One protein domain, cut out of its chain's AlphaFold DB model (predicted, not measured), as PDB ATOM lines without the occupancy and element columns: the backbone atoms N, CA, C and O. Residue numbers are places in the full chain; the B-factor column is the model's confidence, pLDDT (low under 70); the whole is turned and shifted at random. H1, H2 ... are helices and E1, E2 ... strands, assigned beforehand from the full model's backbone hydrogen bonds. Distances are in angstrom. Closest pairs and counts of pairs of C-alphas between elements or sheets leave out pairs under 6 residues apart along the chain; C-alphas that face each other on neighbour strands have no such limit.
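AT A GLANCE: This is residues 791 to 863 and 874 to 922 of the 925 residues of the protein "PASTA domain-containing protein" of Rhodobacteraceae bacterium (UniProt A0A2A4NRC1). Eight antiparallel strands, E1 to E8, make a closed barrel, and two helices, H1 and H2, lie side by side near one end of it, running opposite ways. The barrel follows the order of the chain, with E8 closing on E1, and a long unnamed loop, residues 797 to 808, joins E1 to E2. The 122 printed residues hold, along the chain, E1 E2 E3 E4 E5 H1 H2 E6 E7 E8, a mixed class of helices and strands. The whole is compact, with a radius of gyration of the C-alphas of 15.1 A and spans of 41 by 35 by 32 A.

IN THESE COORDINATES: Find C-alpha 791 at (-46.447, -36.340, 34.541), where E1, residues 791 to 796, begins. Next come E2, residues 809 to 816, 21.4 A long, and E3, residues 819 to 828, 28.8 A. E4, residues 831 to 842, is 29.8 A long and bends by 66 degrees at residue 839; E5, residues 848 to 850, follows. H1, residues 852 to 861, is 14.3 A long. Past the cut, find C-alpha 874 at (-54.333, -26.756, 72.437); from there H2, residues 874 to 889, runs 22.6 A. Then read E6, residues 891 to 895, E7, residues 898 to 905, 22.1 A, and E8, residues 909 to 921, 34.7 A, which bends by 51 degrees at residue 916 and ends at C-alpha 921, (-45.541, -37.455, 29.562).

HOW THE PARTS SIT: E1 to E5 and E6 to E8 are two meanders, each strand the antiparallel neighbour of the one before, and each consecutive pair within them is a hairpin. Look for N 792 and O 811, 2.8 A, between E1 and E2; N 812 and O 823, 2.8 A, between E2 and E3; N 822 and O 838, 2.8 A, between E3 and E4; and N 841 and O 849, 2.8 A, between E4 and E5. E5 and E6 are antiparallel, with N 892 and O 848 at 2.8 A. Between E6 and E7, N 900 and O 893 are within hydrogen-bond range at 2.9 A; between E7 and E8, N 911 and O 903 are within hydrogen-bond range at 2.7 A. The ring closes between antiparallel E8 and E1, with N 918 and O 793 at 3.0 A. Pairing on E4 is staggered: residues 831 to 840 pair with E3, 840 to 842 with E5. E1 and E5, for instance, are apart. H2 is on the barrel, at the sheet's level, with a height of 0.8 A; its closest C-alphas to E7 are those of Thr 889 and Met 903, 4.9 A. H1 is also on the barrel; its closest C-alphas to E4 are those of Met 854 and Leu 839, 6.5 A. H1 and H2 touch, H2 with residues 884 to 888 alone; the closest C-alphas are those of Leu 855 and Glu 888, 7.2 A, at a shallow tilt of 4 degrees, opposite ways. In both helices every O i to N i+4 pair is within hydrogen-bond range.

THE WHOLE: The C-alphas farthest apart, those of Glu 874 and Gly 921, are 45.1 A apart. Residues 864 to 873 are not printed, and C-alphas 863 and 874 are 12.6 A apart across that cut. Of the links printed whole, E1 to E2 is long and the others are tight. Mean pLDDT of the printed part is 76.8; 27 residues are under 70, among them 797 to 806 and 874 to 883.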
ATOM      1  N   ARG A 791     -45.061 -36.722  34.310       91.00
ATOM      2  CA  ARG A 791     -46.447 -36.340  34.541       91.00
ATOM      3  C   ARG A 791     -47.341 -37.575  34.572       91.00
ATOM      4  O   ARG A 791     -47.212 -38.456  33.722       91.00
ATOM      5  N   TRP A 792     -48.249 -37.607  35.537       92.25
ATOM      6  CA  TRP A 792     -49.144 -38.721  35.816       92.25
ATOM      7  C   TRP A 792     -50.585 -38.233  35.882       92.25
ATOM      8  O   TRP A 792     -50.873 -37.289  36.609       92.25
ATOM      9  N   THR A 793     -51.497 -38.882  35.170       89.31
ATOM     10  CA  THR A 793     -52.939 -38.637  35.309       89.31
ATOM     11  C   THR A 793     -53.519 -39.627  36.306       89.31
ATOM     12  O   THR A 793     -53.178 -40.810  36.251       89.31
ATOM     13  N   LEU A 794     -54.352 -39.138  37.227       87.00
ATOM     14  CA  LEU A 794     -54.991 -39.934  38.271       87.00
ATOM     15  C   LEU A 794     -56.491 -40.058  37.995       87.00
ATOM     16  O   LEU A 794     -57.171 -39.050  37.799       87.00
ATOM     17  N   GLU A 795     -57.002 -41.285  38.035       80.44
ATOM     18  CA  GLU A 795     -58.414 -41.605  37.814       80.44
ATOM     19  C   GLU A 795     -58.945 -42.480  38.957       80.44
ATOM     20  O   GLU A 795     -58.255 -43.375  39.452       80.44
ATOM     21  N   ALA A 796     -60.173 -42.227  39.408       70.75
ATOM     22  CA  ALA A 796     -60.793 -43.031  40.457       70.75
ATOM     23  C   ALA A 796     -61.119 -44.446  39.944       70.75
ATOM     24  O   ALA A 796     -61.667 -44.609  38.855       70.75
ATOM     25  N   VAL A 797     -60.824 -45.477  40.742       66.62
ATOM     26  CA  VAL A 797     -61.186 -46.861  40.390       66.62
ATOM     27  C   VAL A 797     -62.708 -47.045  40.545       66.62
ATOM     28  O   VAL A 797     -63.253 -46.668  41.591       66.62
ATOM     29  N   PRO A 798     -63.414 -47.643  39.564       51.53
ATOM     30  CA  PRO A 798     -64.850 -47.897  39.665       51.53
ATOM     31  C   PRO A 798     -65.197 -48.696  40.931       51.53
ATOM     32  O   PRO A 798     -64.660 -49.778  41.155       51.53
ATOM     33  N   GLY A 799     -66.092 -48.159  41.768       56.50
ATOM     34  CA  GLY A 799     -66.551 -48.797  43.013       56.50
ATOM     35  C   GLY A 799     -65.889 -48.300  44.306       56.50
ATOM     36  O   GLY A 799     -66.387 -48.606  45.390       56.50
ATOM     37  N   ALA A 800     -64.833 -47.481  44.238       56.22
ATOM     38  CA  ALA A 800     -64.248 -46.827  45.410       56.22
ATOM     39  C   ALA A 800     -64.929 -45.469  45.669       56.22
ATOM     40  O   ALA A 800     -64.563 -44.448  45.090       56.22
ATOM     41  N   ALA A 801     -65.941 -45.437  46.542       42.47
ATOM     42  CA  ALA A 801     -66.640 -44.202  46.907       42.47
ATOM     43  C   ALA A 801     -65.720 -43.248  47.697       42.47
ATOM     44  O   ALA A 801     -65.659 -43.291  48.925       42.47
ATOM     45  N   THR A 802     -65.009 -42.363  47.000       54.50
ATOM     46  CA  THR A 802     -64.182 -41.313  47.610       54.50
ATOM     47  C   THR A 802     -64.731 -39.933  47.247       54.50
ATOM     48  O   THR A 802     -64.677 -39.494  46.101       54.50
ATOM     49  N   LYS A 803     -65.309 -39.235  48.237       50.69
ATOM     50  CA  LYS A 803     -65.793 -37.853  48.075       50.69
ATOM     51  C   LYS A 803     -64.608 -36.935  47.727       50.69
ATOM     52  O   LYS A 803     -63.692 -36.823  48.535       50.69
ATOM     53  N   GLY A 804     -64.653 -36.270  46.569       52.69
ATOM     54  CA  GLY A 804     -63.661 -35.271  46.135       52.69
ATOM     55  C   GLY A 804     -62.599 -35.752  45.135       52.69
ATOM     56  O   GLY A 804     -61.753 -34.950  44.748       52.69
ATOM     57  N   LEU A 805     -62.636 -37.025  44.715       54.84
ATOM     58  CA  LEU A 805     -61.809 -37.597  43.633       54.84
ATOM     59  C   LEU A 805     -62.571 -37.706  42.293       54.84
ATOM     60  O   LEU A 805     -62.115 -38.355  41.358       54.84
ATOM     61  N   ASP A 806     -63.734 -37.067  42.195       62.06
ATOM     62  CA  ASP A 806     -64.620 -37.035  41.026       62.06
ATOM     63  C   ASP A 806     -64.101 -36.152  39.879       62.06
ATOM     64  O   ASP A 806     -64.652 -36.175  38.779       62.06
ATOM     65  N   LYS A 807     -63.037 -35.377  40.121       74.75
ATOM     66  CA  LYS A 807     -62.432 -34.476  39.137       74.75
ATOM     67  C   LYS A 807     -61.097 -35.020  38.623       74.75
ATOM     68  O   LYS A 807     -60.345 -35.594  39.412       74.75
ATOM     69  N   PRO A 808     -60.756 -34.791  37.340       78.50
ATOM     70  CA  PRO A 808     -59.456 -35.153  36.793       78.50
ATOM     71  C   PRO A 808     -58.321 -34.529  37.605       78.50
ATOM     72  O   PRO A 808     -58.339 -33.332  37.916       78.50
ATOM     73  N   MET A 809     -57.328 -35.346  37.935       85.38
ATOM     74  CA  MET A 809     -56.145 -34.931  38.679       85.38
ATOM     75  C   MET A 809     -54.882 -35.276  37.913       85.38
ATOM     76  O   MET A 809     -54.796 -36.310  37.252       85.38
ATOM     77  N   VAL A 810     -53.885 -34.410  38.041       89.00
ATOM     78  CA  VAL A 810     -52.561 -34.613  37.462       89.00
ATOM     79  C   VAL A 810     -51.521 -34.464  38.555       89.00
ATOM     80  O   VAL A 810     -51.502 -33.485  39.289       89.00
ATOM     81  N   MET A 811     -50.632 -35.438  38.649       91.12
ATOM     82  CA  MET A 811     -49.469 -35.417  39.515       91.12
ATOM     83  C   MET A 811     -48.226 -35.214  38.650       91.12
ATOM     84  O   MET A 811     -47.931 -36.021  37.773       91.12
ATOM     85  N   ASP A 812     -47.494 -34.132  38.878       90.88
ATOM     86  CA  ASP A 812     -46.258 -33.822  38.164       90.88
ATOM     87  C   ASP A 812     -45.067 -34.030  39.100       90.88
ATOM     88  O   ASP A 812     -44.982 -33.398  40.154       90.88
ATOM     89  N   ILE A 813     -44.178 -34.963  38.752       92.81
ATOM     90  CA  ILE A 813     -43.027 -35.327  39.579       92.81
ATOM     91  C   ILE A 813     -41.742 -34.960  38.852       92.81
ATOM     92  O   ILE A 813     -41.384 -35.560  37.836       92.81
ATOM     93  N   ALA A 814     -41.001 -34.028  39.441       90.88
ATOM     94  CA  ALA A 814     -39.746 -33.507  38.918       90.88
ATOM     95  C   ALA A 814     -38.595 -33.734  39.903       90.88
ATOM     96  O   ALA A 814     -38.810 -33.859  41.108       90.88
ATOM     97  N   ARG A 815     -37.348 -33.723  39.414       89.75
ATOM     98  CA  ARG A 815     -36.182 -33.536  40.289       89.75
ATOM     99  C   ARG A 815     -35.860 -32.049  40.397       89.75
ATOM    100  O   ARG A 815     -35.558 -31.424  39.386       89.75
ATOM    101  N   ILE A 816     -35.894 -31.512  41.610       79.38
ATOM    102  CA  ILE A 816     -35.506 -30.136  41.938       79.38
ATOM    103  C   ILE A 816     -34.393 -30.236  42.983       79.38
ATOM    104  O   ILE A 816     -34.574 -30.884  44.013       79.38
ATOM    105  N   ASP A 817     -33.214 -29.689  42.678       79.75
ATOM    106  CA  ASP A 817     -32.025 -29.733  43.548       79.75
ATOM    107  C   ASP A 817     -31.660 -31.153  44.036       79.75
ATOM    108  O   ASP A 817     -31.333 -31.391  45.196       79.75
ATOM    109  N   GLY A 818     -31.767 -32.141  43.138       79.06
ATOM    110  CA  GLY A 818     -31.467 -33.554  43.417       79.06
ATOM    111  C   GLY A 818     -32.566 -34.322  44.167       79.06
ATOM    112  O   GLY A 818     -32.543 -35.557  44.172       79.06
ATOM    113  N   LYS A 819     -33.567 -33.627  44.717       85.06
ATOM    114  CA  LYS A 819     -34.711 -34.193  45.451       85.06
ATOM    115  C   LYS A 819     -35.927 -34.331  44.539       85.06
ATOM    116  O   LYS A 819     -36.041 -33.615  43.547       85.06
ATOM    117  N   LEU A 820     -36.836 -35.256  44.844       89.19
ATOM    118  CA  LEU A 820     -38.089 -35.356  44.095       89.19
ATOM    119  C   LEU A 820     -39.082 -34.330  44.636       89.19
ATOM    120  O   LEU A 820     -39.234 -34.181  45.844       89.19
ATOM    121  N   SER A 821     -39.759 -33.632  43.738       89.62
ATOM    122  CA  SER A 821     -40.845 -32.712  44.043       89.62
ATOM    123  C   SER A 821     -42.091 -33.212  43.333       89.62
ATOM    124  O   SER A 821     -42.057 -33.440  42.126       89.62
ATOM    125  N   LEU A 822     -43.159 -33.423  44.094       90.88
ATOM    126  CA  LEU A 822     -44.472 -33.829  43.617       90.88
ATOM    127  C   LEU A 822     -45.396 -32.620  43.690       90.88
ATOM    128  O   LEU A 822     -45.608 -32.082  44.777       90.88
ATOM    129  N   LYS A 823     -45.961 -32.222  42.553       88.62
ATOM    130  CA  LYS A 823     -47.025 -31.218  42.460       88.62
ATOM    131  C   LYS A 823     -48.335 -31.890  42.091       88.62
ATOM    132  O   LYS A 823     -48.357 -32.687  41.154       88.62
ATOM    133  N   LEU A 824     -49.409 -31.580  42.810       85.38
ATOM    134  CA  LEU A 824     -50.743 -32.085  42.488       85.38
ATOM    135  C   LEU A 824     -51.602 -30.967  41.898       85.38
ATOM    136  O   LEU A 824     -51.842 -29.953  42.546       85.38
ATOM    137  N   PHE A 825     -52.125 -31.203  40.702       83.38
ATOM    138  CA  PHE A 825     -53.077 -30.345  40.015       83.38
ATOM    139  C   PHE A 825     -54.461 -30.990  40.022       83.38
ATOM    140  O   PHE A 825     -54.602 -32.189  39.769       83.38
ATOM    141  N   VAL A 826     -55.493 -30.189  40.266       84.81
ATOM    142  CA  VAL A 826     -56.897 -30.602  40.130       84.81
ATOM    143  C   VAL A 826     -57.544 -29.720  39.075       84.81
ATOM    144  O   VAL A 826     -57.329 -28.505  39.065       84.81
ATOM    145  N   GLN A 827     -58.341 -30.310  38.189       80.31
ATOM    146  CA  GLN A 827     -59.074 -29.530  37.202       80.31
ATOM    147  C   GLN A 827     -60.319 -28.890  37.831       80.31
ATOM    148  O   GLN A 827     -61.177 -29.577  38.394       80.31
ATOM    149  N   LYS A 828     -60.445 -27.569  37.719       79.50
ATOM    150  CA  LYS A 828     -61.604 -26.793  38.166       79.50
ATOM    151  C   LYS A 828     -61.989 -25.802  37.070       79.50
ATOM    152  O   LYS A 828     -61.146 -25.068  36.571       79.50
ATOM    153  N   ASP A 829     -63.253 -25.841  36.652       80.25
ATOM    154  CA  ASP A 829     -63.816 -24.955  35.621       80.25
ATOM    155  C   ASP A 829     -63.020 -24.951  34.295       80.25
ATOM    156  O   ASP A 829     -62.890 -23.937  33.616       80.25
ATOM    157  N   GLY A 830     -62.458 -26.110  33.928       76.56
ATOM    158  CA  GLY A 830     -61.650 -26.287  32.715       76.56
ATOM    159  C   GLY A 830     -60.177 -25.873  32.845       76.56
ATOM    160  O   GLY A 830     -59.388 -26.229  31.971       76.56
ATOM    161  N   ALA A 831     -59.780 -25.213  33.936       71.88
ATOM    162  CA  ALA A 831     -58.396 -24.849  34.238       71.88
ATOM    163  C   ALA A 831     -57.746 -25.828  35.234       71.88
ATOM    164  O   ALA A 831     -58.421 -26.425  36.073       71.88
ATOM    165  N   TRP A 832     -56.424 -26.000  35.148       81.25
ATOM    166  CA  TRP A 832     -55.646 -26.773  36.122       81.25
ATOM    167  C   TRP A 832     -55.169 -25.855  37.250       81.25
ATOM    168  O   TRP A 832     -54.409 -24.923  37.001       81.25
ATOM    169  N   GLU A 833     -55.591 -26.127  38.485       79.50
ATOM    170  CA  GLU A 833     -55.133 -25.410  39.680       79.50
ATOM    171  C   GLU A 833     -54.121 -26.268  40.454       79.50
ATOM    172  O   GLU A 833     -54.396 -27.435  40.746       79.50
ATOM    173  N   ASP A 834     -52.963 -25.694  40.804       83.06
ATOM    174  CA  ASP A 834     -51.996 -26.310  41.727       83.06
ATOM    175  C   ASP A 834     -52.592 -26.338  43.142       83.06
ATOM    176  O   ASP A 834     -53.100 -25.329  43.637       83.06
ATOM    177  N   ARG A 835     -52.574 -27.507  43.784       76.25
ATOM    178  CA  ARG A 835     -53.162 -27.724  45.113       76.25
ATOM    179  C   ARG A 835     -52.116 -27.804  46.208       76.25
ATOM    180  O   ARG A 835     -52.388 -27.344  47.311       76.25
ATOM    181  N   PHE A 836     -50.971 -28.419  45.933       76.38
ATOM    182  CA  PHE A 836     -49.848 -28.489  46.860       76.38
ATOM    183  C   PHE A 836     -48.593 -29.023  46.169       76.38
ATOM    184  O   PHE A 836     -48.653 -29.793  45.207       76.38
ATOM    185  N   THR A 837     -47.443 -28.681  46.750       82.31
ATOM    186  CA  THR A 837     -46.134 -29.230  46.394       82.31
ATOM    187  C   THR A 837     -45.531 -29.951  47.598       82.31
ATOM    188  O   THR A 837     -45.410 -29.363  48.670       82.31
ATOM    189  N   LEU A 838     -45.115 -31.207  47.424       85.31
ATOM    190  CA  LEU A 838     -44.425 -31.996  48.447       85.31
ATOM    191  C   LEU A 838     -43.028 -32.392  47.979       85.31
ATOM    192  O   LEU A 838     -42.826 -32.780  46.828       85.31
ATOM    193  N   LEU A 839     -42.057 -32.332  48.890       86.69
ATOM    194  CA  LEU A 839     -40.757 -32.953  48.677       86.69
ATOM    195  C   LEU A 839     -40.886 -34.431  49.010       86.69
ATOM    196  O   LEU A 839     -41.300 -34.796  50.109       86.69
ATOM    197  N   MET A 840     -40.496 -35.271  48.063       90.12
ATOM    198  CA  MET A 840     -40.629 -36.714  48.143       90.12
ATOM    199  C   MET A 840     -39.259 -37.395  48.094       90.12
ATOM    200  O   MET A 840     -38.280 -36.873  47.556       90.12
ATOM    201  N   ALA A 841     -39.202 -38.601  48.639       89.38
ATOM    202  CA  ALA A 841     -38.127 -39.558  48.461       89.38
ATOM    203  C   ALA A 841     -38.728 -40.879  47.971       89.38
ATOM    204  O   ALA A 841     -39.850 -41.233  48.336       89.38
ATOM    205  N   VAL A 842     -37.983 -41.594  47.134       89.88
ATOM    206  CA  VAL A 842     -38.330 -42.960  46.738       89.88
ATOM    207  C   VAL A 842     -37.539 -43.892  47.639       89.88
ATOM    208  O   VAL A 842     -36.315 -43.778  47.712       89.88
ATOM    209  N   ASP A 843     -38.236 -44.755  48.370       85.69
ATOM    210  CA  ASP A 843     -37.580 -45.761  49.203       85.69
ATOM    211  C   ASP A 843     -37.059 -46.945  48.365       85.69
ATOM    212  O   ASP A 843     -37.272 -47.024  47.153       85.69
ATOM    213  N   ALA A 844     -36.367 -47.886  49.012       82.06
ATOM    214  CA  ALA A 844     -35.803 -49.064  48.350       82.06
ATOM    215  C   ALA A 844     -36.853 -49.946  47.637       82.06
ATOM    216  O   ALA A 844     -36.494 -50.725  46.758       82.06
ATOM    217  N   ASN A 845     -38.141 -49.794  47.966       81.44
ATOM    218  CA  ASN A 845     -39.254 -50.543  47.380       81.44
ATOM    219  C   ASN A 845     -39.973 -49.760  46.270       81.44
ATOM    220  O   ASN A 845     -41.098 -50.093  45.898       81.44
ATOM    221  N   ASN A 846     -39.349 -48.699  45.754       85.81
ATOM    222  CA  ASN A 846     -39.933 -47.791  44.771       85.81
ATOM    223  C   ASN A 846     -41.240 -47.121  45.249       85.81
ATOM    224  O   ASN A 846     -42.097 -46.777  44.433       85.81
ATOM    225  N   VAL A 847     -41.416 -46.933  46.563       89.19
ATOM    226  CA  VAL A 847     -42.576 -46.243  47.148       89.19
ATOM    227  C   VAL A 847     -42.219 -44.781  47.386       89.19
ATOM    228  O   VAL A 847     -41.206 -44.468  48.014       89.19
ATOM    229  N   LEU A 848     -43.071 -43.877  46.905       89.50
ATOM    230  CA  LEU A 848     -42.951 -42.448  47.171       89.50
ATOM    231  C   LEU A 848     -43.391 -42.137  48.598       89.50
ATOM    232  O   LEU A 848     -44.491 -42.500  49.019       89.50
ATOM    233  N   ARG A 849     -42.541 -41.422  49.328       91.00
ATOM    234  CA  ARG A 849     -42.782 -40.964  50.700       91.00
ATOM    235  C   ARG A 849     -42.371 -39.515  50.854       91.00
ATOM    236  O   ARG A 849     -41.540 -39.038  50.087       91.00
ATOM    237  N   THR A 850     -42.888 -38.844  51.874       87.81
ATOM    238  CA  THR A 850     -42.426 -37.500  52.239       87.81
ATOM    239  C   THR A 850     -40.926 -37.515  52.540       87.81
ATOM    240  O   THR A 850     -40.421 -38.398  53.238       87.81
ATOM    241  N   HIS A 851     -40.189 -36.548  51.998       91.06
ATOM    242  CA  HIS A 851     -38.744 -36.458  52.169       91.06
ATOM    243  C   HIS A 851     -38.386 -36.171  53.645       91.06
ATOM    244  O   HIS A 851     -38.984 -35.274  54.248       91.06
ATOM    245  N   PRO A 852     -37.374 -36.843  54.235       84.88
ATOM    246  CA  PRO A 852     -37.007 -36.655  55.644       84.88
ATOM    247  C   PRO A 852     -36.685 -35.206  56.033       84.88
ATOM    248  O   PRO A 852     -37.032 -34.770  57.128       84.88
ATOM    249  N   ASP A 853     -36.046 -34.446  55.139       81.62
ATOM    250  CA  ASP A 853     -35.742 -33.027  55.386       81.62
ATOM    251  C   ASP A 853     -37.002 -32.168  55.558       81.62
ATOM    252  O   ASP A 853     -37.036 -31.345  56.465       81.62
ATOM    253  N   MET A 854     -38.052 -32.411  54.761       81.00
ATOM    254  CA  MET A 854     -39.330 -31.705  54.890       81.00
ATOM    255  C   MET A 854     -40.002 -32.040  56.225       81.00
ATOM    256  O   MET A 854     -40.477 -31.144  56.913       81.00
ATOM    257  N   LEU A 855     -39.973 -33.311  56.646       78.50
ATOM    258  CA  LEU A 855     -40.482 -33.713  57.963       78.50
ATOM    259  C   LEU A 855     -39.701 -33.043  59.102       78.50
ATOM    260  O   LEU A 855     -40.292 -32.617  60.091       78.50
ATOM    261  N   ARG A 856     -38.374 -32.928  58.978       79.75
ATOM    262  CA  ARG A 856     -37.518 -32.276  59.979       79.75
ATOM    263  C   ARG A 856     -37.779 -30.773  60.058       79.75
ATOM    264  O   ARG A 856     -37.811 -30.227  61.157       79.75
ATOM    265  N   GLU A 857     -37.944 -30.112  58.920       72.81
ATOM    266  CA  GLU A 857     -38.256 -28.685  58.833       72.81
ATOM    267  C   GLU A 857     -39.650 -28.385  59.386       72.81
ATOM    268  O   GLU A 857     -39.790 -27.520  60.251       72.81
ATOM    269  N   PHE A 858     -40.649 -29.189  59.011       67.44
ATOM    270  CA  PHE A 858     -42.003 -29.084  59.546       67.44
ATOM    271  C   PHE A 858     -42.012 -29.279  61.070       67.44
ATOM    272  O   PHE A 858     -42.507 -28.417  61.792       67.44
ATOM    273  N   LYS A 859     -41.340 -30.315  61.596       76.69
ATOM    274  CA  LYS A 859     -41.174 -30.520  63.051       76.69
ATOM    275  C   LYS A 859     -40.503 -29.344  63.764       76.69
ATOM    276  O   LYS A 859     -40.849 -29.061  64.902       76.69
ATOM    277  N   ARG A 860     -39.540 -28.667  63.127       72.25
ATOM    278  CA  ARG A 860     -38.865 -27.487  63.702       72.25
ATOM    279  C   ARG A 860     -39.747 -26.242  63.700       72.25
ATOM    280  O   ARG A 860     -39.593 -25.407  64.588       72.25
ATOM    281  N   SER A 861     -40.636 -26.113  62.716       63.50
ATOM    282  CA  SER A 861     -41.593 -25.003  62.635       63.50
ATOM    283  C   SER A 861     -42.690 -25.091  63.705       63.50
ATOM    284  O   SER A 861     -43.205 -24.066  64.145       63.50
ATOM    285  N   ILE A 862     -42.971 -26.298  64.206       62.75
ATOM    286  CA  ILE A 862     -43.876 -26.538  65.334       62.75
ATOM    287  C   ILE A 862     -43.105 -26.287  66.645       62.75
ATOM    288  O   ILE A 862     -42.539 -27.205  67.240       62.75
ATOM    289  N   LYS A 863     -43.031 -25.033  67.113       51.38
ATOM    290  CA  LYS A 863     -42.550 -24.735  68.478       51.38
ATOM    291  C   LYS A 863     -43.679 -24.969  69.494       51.38
ATOM    292  O   LYS A 863     -44.758 -24.414  69.299       51.38
ATOM    293  N   GLU A 874     -54.096 -25.309  72.424       41.56
ATOM    294  CA  GLU A 874     -54.333 -26.756  72.437       41.56
ATOM    295  C   GLU A 874     -54.929 -27.273  71.109       41.56
ATOM    296  O   GLU A 874     -54.733 -28.432  70.736       41.56
ATOM    297  N   VAL A 875     -55.651 -26.421  70.371       39.97
ATOM    298  CA  VAL A 875     -56.259 -26.762  69.071       39.97
ATOM    299  C   VAL A 875     -55.236 -26.645  67.937       39.97
ATOM    300  O   VAL A 875     -55.206 -27.514  67.064       39.97
ATOM    301  N   GLY A 876     -54.361 -25.634  67.973       40.16
ATOM    302  CA  GLY A 876     -53.272 -25.465  67.003       40.16
ATOM    303  C   GLY A 876     -52.258 -26.612  67.036       40.16
ATOM    304  O   GLY A 876     -51.935 -27.170  65.986       40.16
ATOM    305  N   GLY A 877     -51.843 -27.040  68.236       54.34
ATOM    306  CA  GLY A 877     -50.954 -28.196  68.409       54.34
ATOM    307  C   GLY A 877     -51.548 -29.491  67.845       54.34
ATOM    308  O   GLY A 877     -50.900 -30.182  67.065       54.34
ATOM    309  N   LYS A 878     -52.832 -29.767  68.121       55.50
ATOM    310  CA  LYS A 878     -53.520 -30.973  67.620       55.50
ATOM    311  C   LYS A 878     -53.629 -31.016  66.092       55.50
ATOM    312  O   LYS A 878     -53.539 -32.096  65.508       55.50
ATOM    313  N   ILE A 879     -53.821 -29.873  65.428       50.94
ATOM    314  CA  ILE A 879     -53.895 -29.805  63.957       50.94
ATOM    315  C   ILE A 879     -52.507 -30.000  63.335       50.94
ATOM    316  O   ILE A 879     -52.373 -30.780  62.391       50.94
ATOM    317  N   ALA A 880     -51.477 -29.351  63.880       57.84
ATOM    318  CA  ALA A 880     -50.101 -29.511  63.418       57.84
ATOM    319  C   ALA A 880     -49.604 -30.957  63.586       57.84
ATOM    320  O   ALA A 880     -49.025 -31.518  62.655       57.84
ATOM    321  N   ASP A 881     -49.926 -31.591  64.716       65.00
ATOM    322  CA  ASP A 881     -49.632 -33.004  64.974       65.00
ATOM    323  C   ASP A 881     -50.375 -33.929  64.002       65.00
ATOM    324  O   ASP A 881     -49.796 -34.890  63.494       65.00
ATOM    325  N   THR A 882     -51.634 -33.616  63.675       67.94
ATOM    326  CA  THR A 882     -52.416 -34.381  62.689       67.94
ATOM    327  C   THR A 882     -51.781 -34.306  61.298       67.94
ATOM    328  O   THR A 882     -51.640 -35.326  60.625       67.94
ATOM    329  N   ILE A 883     -51.362 -33.114  60.857       65.06
ATOM    330  CA  ILE A 883     -50.712 -32.922  59.550       65.06
ATOM    331  C   ILE A 883     -49.349 -33.614  59.520       65.06
ATOM    332  O   ILE A 883     -49.026 -34.296  58.547       65.06
ATOM    333  N   LEU A 884     -48.566 -33.492  60.591       72.31
ATOM    334  CA  LEU A 884     -47.278 -34.161  60.708       72.31
ATOM    335  C   LEU A 884     -47.439 -35.685  60.640       72.31
ATOM    336  O   LEU A 884     -46.722 -36.336  59.884       72.31
ATOM    337  N   GLN A 885     -48.418 -36.250  61.347       74.56
ATOM    338  CA  GLN A 885     -48.710 -37.683  61.310       74.56
ATOM    339  C   GLN A 885     -49.142 -38.149  59.911       74.56
ATOM    340  O   GLN A 885     -48.702 -39.205  59.445       74.56
ATOM    341  N   LEU A 886     -49.957 -37.358  59.208       72.06
ATOM    342  CA  LEU A 886     -50.329 -37.637  57.821       72.06
ATOM    343  C   LEU A 886     -49.097 -37.642  56.910       72.06
ATOM    344  O   LEU A 886     -48.919 -38.585  56.144       72.06
ATOM    345  N   LEU A 887     -48.211 -36.650  57.027       74.25
ATOM    346  CA  LEU A 887     -46.982 -36.565  56.231       74.25
ATOM    347  C   LEU A 887     -45.990 -37.693  56.547       74.25
ATOM    348  O   LEU A 887     -45.336 -38.196  55.634       74.25
ATOM    349  N   GLU A 888     -45.879 -38.120  57.806       79.00
ATOM    350  CA  GLU A 888     -45.018 -39.239  58.220       79.00
ATOM    351  C   GLU A 888     -45.511 -40.591  57.698       79.00
ATOM    352  O   GLU A 888     -44.720 -41.502  57.440       79.00
ATOM    353  N   THR A 889     -46.827 -40.729  57.547       80.62
ATOM    354  CA  THR A 889     -47.469 -41.985  57.147       80.62
ATOM    355  C   THR A 889     -47.859 -42.030  55.676       80.62
ATOM    356  O   THR A 889     -48.214 -43.108  55.196       80.62
ATOM    357  N   LEU A 890     -47.729 -40.912  54.952       77.56
ATOM    358  CA  LEU A 890     -48.008 -40.810  53.525       77.56
ATOM    359  C   LEU A 890     -47.064 -41.707  52.716       77.56
ATOM    360  O   LEU A 890     -45.845 -41.512  52.683       77.56
ATOM    361  N   LYS A 891     -47.648 -42.683  52.022       86.25
ATOM    362  CA  LYS A 891     -46.957 -43.583  51.096       86.25
ATOM    363  C   LYS A 891     -47.765 -43.711  49.819       86.25
ATOM    364  O   LYS A 891     -48.941 -44.056  49.882       86.25
ATOM    365  N   ILE A 892     -47.126 -43.509  48.675       87.12
ATOM    366  CA  ILE A 892     -47.719 -43.782  47.366       87.12
ATOM    367  C   ILE A 892     -46.936 -44.929  46.737       87.12
ATOM    368  O   ILE A 892     -45.774 -44.781  46.359       87.12
ATOM    369  N   SER A 893     -47.563 -46.099  46.678       88.06
ATOM    370  CA  SER A 893     -47.016 -47.289  46.021       88.06
ATOM    371  C   SER A 893     -47.671 -47.477  44.661       88.06
ATOM    372  O   SER A 893     -48.834 -47.119  44.493       88.06
ATOM    373  N   ARG A 894     -46.958 -48.081  43.709       86.88
ATOM    374  CA  ARG A 894     -47.477 -48.364  42.367       86.88
ATOM    375  C   ARG A 894     -47.255 -49.825  42.005       86.88
ATOM    376  O   ARG A 894     -46.139 -50.322  42.133       86.88
ATOM    377  N   VAL A 895     -48.304 -50.474  41.510       82.00
ATOM    378  CA  VAL A 895     -48.254 -51.810  40.908       82.00
ATOM    379  C   VAL A 895     -48.959 -51.725  39.553       82.00
ATOM    380  O   VAL A 895     -50.177 -51.575  39.480       82.00
ATOM    381  N   GLY A 896     -48.183 -51.748  38.467       84.19
ATOM    382  CA  GLY A 896     -48.698 -51.460  37.125       84.19
ATOM    383  C   GLY A 896     -49.262 -50.037  37.022       84.19
ATOM    384  O   GLY A 896     -48.589 -49.077  37.395       84.19
ATOM    385  N   ASN A 897     -50.505 -49.916  36.549       82.50
ATOM    386  CA  ASN A 897     -51.232 -48.643  36.432       82.50
ATOM    387  C   ASN A 897     -52.109 -48.337  37.655       82.50
ATOM    388  O   ASN A 897     -52.954 -47.450  37.592       82.50
ATOM    389  N   ILE A 898     -51.970 -49.090  38.750       80.88
ATOM    390  CA  ILE A 898     -52.706 -48.842  39.990       80.88
ATOM    391  C   ILE A 898     -51.737 -48.239  40.997       80.88
ATOM    392  O   ILE A 898     -50.719 -48.841  41.351       80.88
ATOM    393  N   CYS A 899     -52.069 -47.044  41.463       84.06
ATOM    394  CA  CYS A 899     -51.403 -46.389  42.567       84.06
ATOM    395  C   CYS A 899     -52.273 -46.493  43.816       84.06
ATOM    396  O   CYS A 899     -53.489 -46.306  43.781       84.06
ATOM    397  N   THR A 900     -51.630 -46.754  44.944       80.69
ATOM    398  CA  THR A 900     -52.290 -46.801  46.244       80.69
ATOM    399  C   THR A 900     -51.661 -45.753  47.132       80.69
ATOM    400  O   THR A 900     -50.461 -45.806  47.413       80.69
ATOM    401  N   LEU A 901     -52.479 -44.811  47.586       79.75
ATOM    402  CA  LEU A 901     -52.110 -43.865  48.619       79.75
ATOM    403  C   LEU A 901     -52.500 -44.446  49.973       79.75
ATOM    404  O   LEU A 901     -53.659 -44.772  50.216       79.75
ATOM    405  N   ASN A 902     -51.521 -44.566  50.855       76.88
ATOM    406  CA  ASN A 902     -51.714 -44.953  52.240       76.88
ATOM    407  C   ASN A 902     -51.352 -43.768  53.129       76.88
ATOM    408  O   ASN A 902     -50.307 -43.151  52.932       76.88
ATOM    409  N   MET A 903     -52.202 -43.458  54.097       76.94
ATOM    410  CA  MET A 903     -51.965 -42.444  55.129       76.94
ATOM    411  C   MET A 903     -52.690 -42.861  56.409       76.94
ATOM    412  O   MET A 903     -53.682 -43.579  56.344       76.94
ATOM    413  N   THR A 904     -52.237 -42.420  57.574       70.56
ATOM    414  CA  THR A 904     -52.912 -42.701  58.847       70.56
ATOM    415  C   THR A 904     -53.518 -41.418  59.389       70.56
ATOM    416  O   THR A 904     -52.796 -40.486  59.731       70.56
ATOM    417  N   ASP A 905     -54.845 -41.383  59.489       72.69
ATOM    418  CA  ASP A 905     -55.584 -40.288  60.118       72.69
ATOM    419  C   ASP A 905     -55.775 -40.577  61.615       72.69
ATOM    420  O   ASP A 905     -56.094 -41.704  62.002       72.69
ATOM    421  N   GLN A 906     -55.607 -39.565  62.468       64.75
ATOM    422  CA  GLN A 906     -55.658 -39.725  63.926       64.75
ATOM    423  C   GLN A 906     -57.029 -40.210  64.439       64.75
ATOM    424  O   GLN A 906     -57.105 -40.892  65.460       64.75
ATOM    425  N   LYS A 907     -58.121 -39.881  63.736       67.06
ATOM    426  CA  LYS A 907     -59.498 -40.239  64.113       67.06
ATOM    427  C   LYS A 907     -60.008 -41.468  63.369       67.06
ATOM    428  O   LYS A 907     -60.815 -42.213  63.918       67.06
ATOM    429  N   LYS A 908     -59.579 -41.670  62.122       65.44
ATOM    430  CA  LYS A 908     -60.084 -42.741  61.244       65.44
ATOM    431  C   LYS A 908     -59.136 -43.939  61.123       65.44
ATOM    432  O   LYS A 908     -59.529 -44.955  60.554       65.44
ATOM    433  N   GLY A 909     -57.921 -43.853  61.663       74.75
ATOM    434  CA  GLY A 909     -56.901 -44.897  61.547       74.75
ATOM    435  C   GLY A 909     -56.295 -44.979  60.138       74.75
ATOM    436  O   GLY A 909     -56.452 -44.047  59.344       74.75
ATOM    437  N   PRO A 910     -55.590 -46.077  59.804       75.38
ATOM    438  CA  PRO A 910     -54.984 -46.270  58.488       75.38
ATOM    439  C   PRO A 910     -56.034 -46.201  57.378       75.38
ATOM    440  O   PRO A 910     -57.003 -46.957  57.374       75.38
ATOM    441  N   GLN A 911     -55.829 -45.292  56.435       73.06
ATOM    442  CA  GLN A 911     -56.625 -45.122  55.230       73.06
ATOM    443  C   GLN A 911     -55.798 -45.577  54.030       73.06
ATOM    444  O   GLN A 911     -54.623 -45.229  53.900       73.06
ATOM    445  N   SER A 912     -56.432 -46.339  53.143       76.75
ATOM    446  CA  SER A 912     -55.857 -46.757  51.871       76.75
ATOM    447  C   SER A 912     -56.817 -46.368  50.759       76.75
ATOM    448  O   SER A 912     -57.990 -46.740  50.791       76.75
ATOM    449  N   ILE A 913     -56.334 -45.577  49.809       75.25
ATOM    450  CA  ILE A 913     -57.106 -45.088  48.673       75.25
ATOM    451  C   ILE A 913     -56.407 -45.567  47.404       75.25
ATOM    452  O   ILE A 913     -55.274 -45.172  47.127       75.25
ATOM    453  N   GLY A 914     -57.081 -46.431  46.647       74.75
ATOM    454  CA  GLY A 914     -56.625 -46.877  45.333       74.75
ATOM    455  C   GLY A 914     -57.119 -45.946  44.228       74.75
ATOM    456  O   GLY A 914     -58.292 -45.571  44.208       74.75
ATOM    457  N   PHE A 915     -56.237 -45.598  43.299       81.62
ATOM    458  CA  PHE A 915     -56.551 -44.868  42.071       81.62
ATOM    459  C   PHE A 915     -55.726 -45.420  40.911       81.62
ATOM    460  O   PHE A 915     -54.620 -45.932  41.088       81.62
ATOM    461  N   SER A 916     -56.257 -45.313  39.702       82.38
ATOM    462  CA  SER A 916     -55.491 -45.576  38.493       82.38
ATOM    463  C   SER A 916     -54.542 -44.407  38.240       82.38
ATOM    464  O   SER A 916     -54.922 -43.249  38.391       82.38
ATOM    465  N   CYS A 917     -53.291 -44.698  37.900       87.56
ATOM    466  CA  CYS A 917     -52.257 -43.712  37.625       87.56
ATOM    467  C   CYS A 917     -51.521 -44.066  36.330       87.56
ATOM    468  O   CYS A 917     -50.903 -45.125  36.216       87.56
ATOM    469  N   PHE A 918     -51.559 -43.162  35.354       88.44
ATOM    470  CA  PHE A 918     -50.949 -43.366  34.038       88.44
ATOM    471  C   PHE A 918     -49.912 -42.291  33.761       88.44
ATOM    472  O   PHE A 918     -50.194 -41.105  33.929       88.44
ATOM    473  N   LYS A 919     -48.722 -42.686  33.303       89.56
ATOM    474  CA  LYS A 919     -47.691 -41.731  32.890       89.56
ATOM    475  C   LYS A 919     -48.090 -41.120  31.549       89.56
ATOM    476  O   LYS A 919     -48.107 -41.817  30.541       89.56
ATOM    477  N   THR A 920     -48.404 -39.830  31.533       87.81
ATOM    478  CA  THR A 920     -48.898 -39.128  30.337       87.81
ATOM    479  C   THR A 920     -47.826 -38.317  29.619       87.81
ATOM    480  O   THR A 920     -48.033 -37.908  28.481       87.81
ATOM    481  N   GLY A 921     -46.656 -38.120  30.228       85.50
ATOM    482  CA  GLY A 921     -45.541 -37.455  29.562       85.50
ATOM    483  C   GLY A 921     -44.352 -37.171  30.475       85.50
ATOM    484  O   GLY A 921     -44.356 -37.545  31.655       85.50
ATOM    485  N   PRO A 922     -43.305 -36.513  29.948       84.31
ATOM    486  CA  PRO A 922     -42.265 -35.928  30.783       84.31
ATOM    487  C   PRO A 922     -42.863 -34.852  31.704       84.31
ATOM    488  O   PRO A 922     -43.912 -34.276  31.414       84.31
TER     489      PRO A 922